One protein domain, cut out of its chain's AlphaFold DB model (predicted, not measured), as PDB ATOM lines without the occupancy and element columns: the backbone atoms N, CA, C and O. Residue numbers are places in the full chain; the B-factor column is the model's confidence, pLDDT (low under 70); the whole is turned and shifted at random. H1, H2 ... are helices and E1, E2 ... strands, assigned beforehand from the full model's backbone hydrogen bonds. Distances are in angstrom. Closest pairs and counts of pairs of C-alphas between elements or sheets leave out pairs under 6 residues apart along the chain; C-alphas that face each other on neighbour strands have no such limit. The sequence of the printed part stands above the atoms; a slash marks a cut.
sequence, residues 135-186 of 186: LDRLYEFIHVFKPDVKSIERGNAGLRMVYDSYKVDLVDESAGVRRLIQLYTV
ATOM      1  N   LEU A 135      44.582  37.346  19.963       85.00
ATOM      2  CA  LEU A 135      44.733  38.203  18.790       85.00
ATOM      3  C   LEU A 135      44.080  37.610  17.546       85.00
ATOM      4  O   LEU A 135      43.458  38.354  16.800       85.00
ATOM      5  N   ASP A 136      44.165  36.296  17.350       82.56
ATOM      6  CA  ASP A 136      43.543  35.630  16.201       82.56
ATOM      7  C   ASP A 136      42.015  35.692  16.295       82.56
ATOM      8  O   ASP A 136      41.342  35.976  15.310       82.56
ATOM      9  N   ARG A 137      41.454  35.533  17.501       83.44
ATOM     10  CA  ARG A 137      40.007  35.708  17.718       83.44
ATOM     11  C   ARG A 137      39.562  37.154  17.525       83.44
ATOM     12  O   ARG A 137      38.515  37.408  16.932       83.44
ATOM     13  N   LEU A 138      40.358  38.107  18.012       88.88
ATOM     14  CA  LEU A 138      40.096  39.522  17.772       88.88
ATOM     15  C   LEU A 138      40.185  39.849  16.274       88.88
ATOM     16  O   LEU A 138      39.369  40.616  15.769       88.88
ATOM     17  N   TYR A 139      41.142  39.251  15.564       90.81
ATOM     18  CA  TYR A 139      41.280  39.374  14.120       90.81
ATOM     19  C   TYR A 139      40.040  38.841  13.408       90.81
ATOM     20  O   TYR A 139      39.444  39.589  12.643       90.81
ATOM     21  N   GLU A 140      39.608  37.612  13.699       86.12
ATOM     22  CA  GLU A 140      38.399  37.021  13.114       86.12
ATOM     23  C   GLU A 140      37.181  37.928  13.320       86.12
ATOM     24  O   GLU A 140      36.442  38.196  12.374       86.12
ATOM     25  N   PHE A 141      37.011  38.471  14.529       89.44
ATOM     26  CA  PHE A 141      35.935  39.410  14.835       89.44
ATOM     27  C   PHE A 141      36.027  40.700  14.007       89.44
ATOM     28  O   PHE A 141      35.046  41.106  13.386       89.44
ATOM     29  N   ILE A 142      37.192  41.354  13.977       91.06
ATOM     30  CA  ILE A 142      37.380  42.615  13.248       91.06
ATOM     31  C   ILE A 142      37.272  42.405  11.737       91.06
ATOM     32  O   ILE A 142      36.684  43.244  11.056       91.06
ATOM     33  N   HIS A 143      37.772  41.288  11.213       90.88
ATOM     34  CA  HIS A 143      37.799  40.979   9.786       90.88
ATOM     35  C   HIS A 143      36.394  40.859   9.178       90.88
ATOM     36  O   HIS A 143      36.208  41.192   8.010       90.88
ATOM     37  N   VAL A 144      35.378  40.494   9.977       89.25
ATOM     38  CA  VAL A 144      33.961  40.541   9.560       89.25
ATOM     39  C   VAL A 144      33.540  41.953   9.147       89.25
ATOM     40  O   VAL A 144      32.802  42.127   8.179       89.25
ATOM     41  N   PHE A 145      34.005  42.971   9.870       90.00
ATOM     42  CA  PHE A 145      33.649  44.372   9.628       90.00
ATOM     43  C   PHE A 145      34.671  45.102   8.756       90.00
ATOM     44  O   PHE A 145      34.349  46.125   8.151       90.00
ATOM     45  N   LYS A 146      35.910  44.607   8.726       90.19
ATOM     46  CA  LYS A 146      37.049  45.249   8.081       90.19
ATOM     47  C   LYS A 146      37.932  44.209   7.363       90.19
ATOM     48  O   LYS A 146      39.013  43.873   7.850       90.19
ATOM     49  N   PRO A 147      37.464  43.679   6.213       90.44
ATOM     50  CA  PRO A 147      38.087  42.545   5.515       90.44
ATOM     51  C   PRO A 147      39.451  42.869   4.877       90.44
ATOM     52  O   PRO A 147      40.170  41.983   4.416       90.44
ATOM     53  N   ASP A 148      39.822  44.145   4.824       92.88
ATOM     54  CA  ASP A 148      41.134  44.628   4.395       92.88
ATOM     55  C   ASP A 148      42.238  44.395   5.443       92.88
ATOM     56  O   ASP A 148      43.411  44.331   5.076       92.88
ATOM     57  N   VAL A 149      41.890  44.204   6.722       93.56
ATOM     58  CA  VAL A 149      42.854  43.796   7.760       93.56
ATOM     59  C   VAL A 149      43.284  42.351   7.498       93.56
ATOM     60  O   VAL A 149      42.434  41.485   7.308       93.56
ATOM     61  N   LYS A 150      44.591  42.076   7.507       93.88
ATOM     62  CA  LYS A 150      45.185  40.746   7.269       93.88
ATOM     63  C   LYS A 150      45.618  40.028   8.540       93.88
ATOM     64  O   LYS A 150      45.632  38.803   8.569       93.88
ATOM     65  N   SER A 151      45.979  40.779   9.576       93.19
ATOM     66  CA  SER A 151      46.285  40.247  10.904       93.19
ATOM     67  C   SER A 151      46.272  41.361  11.954       93.19
ATOM     68  O   SER A 151      46.241  42.553  11.628       93.19
ATOM     69  N   ILE A 152      46.289  40.967  13.231       92.62
ATOM     70  CA  ILE A 152      46.446  41.873  14.372       92.62
ATOM     71  C   ILE A 152      47.665  41.432  15.176       92.62
ATOM     72  O   ILE A 152      47.789  40.273  15.561       92.62
ATOM     73  N   GLU A 153      48.558  42.374  15.453       92.75
ATOM     74  CA  GLU A 153      49.804  42.146  16.183       92.75
ATOM     75  C   GLU A 153      49.863  43.037  17.438       92.75
ATOM     76  O   GLU A 153      49.096  43.995  17.582       92.75
ATOM     77  N   ARG A 154      50.810  42.766  18.348       90.12
ATOM     78  CA  ARG A 154      51.151  43.714  19.424       90.12
ATOM     79  C   ARG A 154      52.187  44.717  18.917       90.12
ATOM     80  O   ARG A 154      53.300  44.336  18.566       90.12
ATOM     81  N   GLY A 155      51.808  45.990  18.878       81.19
ATOM     82  CA  GLY A 155      52.692  47.123  18.615       81.19
ATOM     83  C   GLY A 155      53.234  47.751  19.902       81.19
ATOM     84  O   GLY A 155      52.937  47.309  21.012       81.19
ATOM     85  N   ASN A 156      53.995  48.837  19.757       75.94
ATOM     86  CA  ASN A 156      54.610  49.539  20.892       75.94
ATOM     87  C   ASN A 156      53.576  50.194  21.828       75.94
ATOM     88  O   ASN A 156      53.845  50.357  23.013       75.94
ATOM     89  N   ALA A 157      52.401  50.556  21.301       77.06
ATOM     90  CA  ALA A 157      51.330  51.248  22.022       77.06
ATOM     91  C   ALA A 157      50.080  50.372  22.259       77.06
ATOM     92  O   ALA A 157      49.007  50.893  22.555       77.06
ATOM     93  N   GLY A 158      50.194  49.047  22.112       86.38
ATOM     94  CA  GLY A 158      49.077  48.115  22.285       86.38
ATOM     95  C   GLY A 158      48.831  47.270  21.040       86.38
ATOM     96  O   GLY A 158      49.701  46.504  20.638       86.38
ATOM     97  N   LEU A 159      47.635  47.358  20.459       91.69
ATOM     98  CA  LEU A 159      47.271  46.599  19.260       91.69
ATOM     99  C   LEU A 159      47.685  47.346  17.991       91.69
ATOM    100  O   LEU A 159      47.571  48.569  17.929       91.69
ATOM    101  N   ARG A 160      48.123  46.604  16.975       93.50
ATOM    102  CA  ARG A 160      48.503  47.119  15.658       93.50
ATOM    103  C   ARG A 160      47.812  46.310  14.565       93.50
ATOM    104  O   ARG A 160      47.935  45.087  14.534       93.50
ATOM    105  N   MET A 161      47.099  47.000  13.681       93.06
ATOM    106  CA  MET A 161      46.421  46.419  12.522       93.06
ATOM    107  C   MET A 161      47.399  46.297  11.360       93.06
ATOM    108  O   MET A 161      48.130  47.244  11.056       93.06
ATOM    109  N   VAL A 162      47.411  45.137  10.709       94.62
ATOM    110  CA  VAL A 162      48.260  44.858   9.549       94.62
ATOM    111  C   VAL A 162      47.395  44.794   8.303       94.62
ATOM    112  O   VAL A 162      46.464  43.994   8.232       94.62
ATOM    113  N   TYR A 163      47.731  45.619   7.320       94.06
ATOM    114  CA  TYR A 163      47.142  45.629   5.984       94.06
ATOM    115  C   TYR A 163      48.176  45.145   4.964       94.06
ATOM    116  O   TYR A 163      49.328  44.888   5.312       94.06
ATOM    117  N   ASP A 164      47.783  45.060   3.694       91.88
ATOM    118  CA  ASP A 164      48.657  44.565   2.622       91.88
ATOM    119  C   ASP A 164      49.962  45.369   2.471       91.88
ATOM    120  O   ASP A 164      51.026  44.790   2.267       91.88
ATOM    121  N   SER A 165      49.902  46.701   2.573       92.25
ATOM    122  CA  SER A 165      51.053  47.583   2.309       92.25
ATOM    123  C   SER A 165      51.494  48.438   3.498       92.25
ATOM    124  O   SER A 165      52.506  49.133   3.404       92.25
ATOM    125  N   TYR A 166      50.767  48.408   4.616       92.94
ATOM    126  CA  TYR A 166      51.058  49.249   5.776       92.94
ATOM    127  C   TYR A 166      50.552  48.634   7.085       92.94
ATOM    128  O   TYR A 166      49.749  47.701   7.098       92.94
ATOM    129  N   LYS A 167      51.034  49.173   8.208       94.12
ATOM    130  CA  LYS A 167      50.588  48.826   9.561       94.12
ATOM    131  C   LYS A 167      50.166  50.095  10.294       94.12
ATOM    132  O   LYS A 167      50.828  51.119  10.140       94.12
ATOM    133  N   VAL A 168      49.107  50.024  11.096       92.81
ATOM    134  CA  VAL A 168      48.576  51.169  11.860       92.81
ATOM    135  C   VAL A 168      48.384  50.765  13.312       92.81
ATOM    136  O   VAL A 168      47.785  49.727  13.597       92.81
ATOM    137  N   ASP A 169      48.911  51.560  14.242       92.88
ATOM    138  CA  ASP A 169      48.634  51.363  15.665       92.88
ATOM    139  C   ASP A 169      47.170  51.703  15.965       92.88
ATOM    140  O   ASP A 169      46.606  52.637  15.404       92.88
ATOM    141  N   LEU A 170      46.540  50.968  16.881       89.25
ATOM    142  CA  LEU A 170      45.116  51.122  17.183       89.25
ATOM    143  C   LEU A 170      44.737  52.556  17.569       89.25
ATOM    144  O   LEU A 170      43.613  52.984  17.330       89.25
ATOM    145  N   VAL A 171      45.657  53.304  18.174       88.00
ATOM    146  CA  VAL A 171      45.434  54.709  18.532       88.00
ATOM    147  C   VAL A 171      45.207  55.597  17.308       88.00
ATOM    148  O   VAL A 171      44.434  56.546  17.410       88.00
ATOM    149  N   ASP A 172      45.770  55.240  16.158       90.50
ATOM    150  CA  ASP A 172      45.665  55.971  14.891       90.50
ATOM    151  C   ASP A 172      44.623  55.357  13.941       90.50
ATOM    152  O   ASP A 172      44.352  55.887  12.864       90.50
ATOM    153  N   GLU A 173      43.994  54.253  14.349       90.56
ATOM    154  CA  GLU A 173      42.905  53.627  13.611       90.56
ATOM    155  C   GLU A 173      41.597  54.419  13.679       90.56
ATOM    156  O   GLU A 173      41.344  55.242  14.569       90.56
ATOM    157  N   SER A 174      40.707  54.112  12.733       90.44
ATOM    158  CA  SER A 174      39.397  54.755  12.669       90.44
ATOM    159  C   SER A 174      38.610  54.586  13.977       90.44
ATOM    160  O   SER A 174      38.639  53.543  14.639       90.44
ATOM    161  N   ALA A 175      37.823  55.604  14.339       89.56
ATOM    162  CA  ALA A 175      36.993  55.557  15.544       89.56
ATOM    163  C   ALA A 175      36.017  54.361  15.560       89.56
ATOM    164  O   ALA A 175      35.683  53.869  16.635       89.56
ATOM    165  N   GLY A 176      35.582  53.889  14.385       89.44
ATOM    166  CA  GLY A 176      34.752  52.692  14.245       89.44
ATOM    167  C   GLY A 176      35.481  51.423  14.687       89.44
ATOM    168  O   GLY A 176      34.978  50.706  15.547       89.44
ATOM    169  N   VAL A 177      36.696  51.192  14.182       89.06
ATOM    170  CA  VAL A 177      37.530  50.039  14.567       89.06
ATOM    171  C   VAL A 177      37.856  50.070  16.057       89.06
ATOM    172  O   VAL A 177      37.688  49.065  16.744       89.06
ATOM    173  N   ARG A 178      38.229  51.236  16.598       90.50
ATOM    174  CA  ARG A 178      38.488  51.383  18.040       90.50
ATOM    175  C   ARG A 178      37.270  51.015  18.893       90.50
ATOM    176  O   ARG A 178      37.426  50.338  19.903       90.50
ATOM    177  N   ARG A 179      36.058  51.405  18.474       89.00
ATOM    178  CA  ARG A 179      34.806  51.030  19.157       89.00
ATOM    179  C   ARG A 179      34.499  49.539  19.050       89.00
ATOM    180  O   ARG A 179      34.069  48.957  20.036       89.00
ATOM    181  N   LEU A 180      34.733  48.920  17.892       88.88
ATOM    182  CA  LEU A 180      34.558  47.473  17.726       88.88
ATOM    183  C   LEU A 180      35.463  46.693  18.685       88.88
ATOM    184  O   LEU A 180      34.997  45.774  19.348       88.88
ATOM    185  N   ILE A 181      36.725  47.104  18.827       86.25
ATOM    186  CA  ILE A 181      37.638  46.479  19.791       86.25
ATOM    187  C   ILE A 181      37.155  46.696  21.221       86.25
ATOM    188  O   ILE A 181      37.118  45.739  21.983       86.25
ATOM    189  N   GLN A 182      36.725  47.912  21.574       83.62
ATOM    190  CA  GLN A 182      36.147  48.174  22.894       83.62
ATOM    191  C   GLN A 182      34.973  47.238  23.191       83.62
ATOM    192  O   GLN A 182      34.946  46.650  24.263       83.62
ATOM    193  N   LEU A 183      34.053  47.046  22.240       78.94
ATOM    194  CA  LEU A 183      32.916  46.130  22.388       78.94
ATOM    195  C   LEU A 183      33.340  44.670  22.576       78.94
ATOM    196  O   LEU A 183      32.660  43.935  23.282       78.94
ATOM    197  N   TYR A 184      34.437  44.253  21.949       79.81
ATOM    198  CA  TYR A 184      34.967  42.898  22.082       79.81
ATOM    199  C   TYR A 184      35.665  42.663  23.433       79.81
ATOM    200  O   TYR A 184      35.657  41.549  23.946       79.81
ATOM    201  N   THR A 185      36.288  43.696  24.004       68.38
ATOM    202  CA  THR A 185      37.098  43.599  25.234       68.38
ATOM    203  C   THR A 185      36.322  43.808  26.544       68.38
ATOM    204  O   THR A 185      36.951  43.840  27.601       68.38
ATOM    205  N   VAL A 186      34.997  43.999  26.485       47.50
ATOM    206  CA  VAL A 186      34.113  44.209  27.656       47.50
ATOM    207  C   VAL A 186      33.591  42.890  28.214       47.50
ATOM    208  O   VAL A 186      33.196  42.016  27.412       47.50
TER     209      VAL A 186
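What this domain is: This is residues 135 to 186 of the 186 residues of a protein of uncultured Clostridium sp (UniProt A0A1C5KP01). What does the domain look like? It is a small three-stranded antiparallel sheet with the helix H1 over one face, toward the edge strand E1, and a second helix, H2, set off from the sheet and touching H1 at a steep tilt. What is it made of? The printed part has 52 residues with two named helices and three named strands, in the order H1 E1 E2 E3 H2; the class is mixed, helices and strands, and the sheet's order is E1 E2 E3. How large is it? It is compact, with a radius of gyration of the C-alphas of 9.8 A and spans of 29 by 22 by 19 A.

How they stand to each other: How is the sheet joined? E1, residues 151 to 155, E2, residues 158 to 162, and E3, residues 167 to 169, form a meander, each strand the antiparallel neighbour of the one before. E1 and E2 are a hairpin at 143 degrees, with N 160 and O 153 2.8 A apart, within hydrogen-bond range; E2 and E3 are a hairpin at 156 degrees, with N 161 and O 168 at 2.8 A, also within that range. What is on the sheet? H1, residues 135 to 145, is on one face, giving two layers, a helix on one face of a sheet; its height over the sheet is 9.2 A. It lies over E1 and runs slantwise to the strands, only just, at 59.7 degrees to E1 on the local plane; the closest C-alphas of H1 and E1 are those of Tyr 139 and Ile 152, 5.7 A apart. Where is the other helix? H2, residues 175 to 184, is not on the sheet and is apart from E1 and E2. It touches H1 at a steep tilt of 52 degrees, opposite ways, and their closest C-alphas, of Ile 142 and Leu 180, are 7.2 A apart. Are the helix backbones complete? In H2 every O i to N i+4 pair is within hydrogen-bond range; in H1 6 of 7 are.

Where its parts are: Where do the strands run? E1 measures 12.2 A from first to last C-alpha, E2 13.2 A and E3 6.9 A; C-alpha 151 is at (46.285, 40.247, 10.904). Where are the helices? H1 measures 15.6 A and begins with C-alpha 135 at (44.733, 38.203, 18.790). H2 measures 14.4 A and ends with C-alpha 184 at (34.967, 42.898, 22.082).

The domain as a whole: How far does it reach? The two C-alphas farthest apart, of Ser 165 and Val 186, are 30.7 A apart. Is anything missing or uncertain? The printed part has no cut, and its four links are tight. The mean pLDDT of the printed part is 87.9, and residues 185 to 186 are under 70.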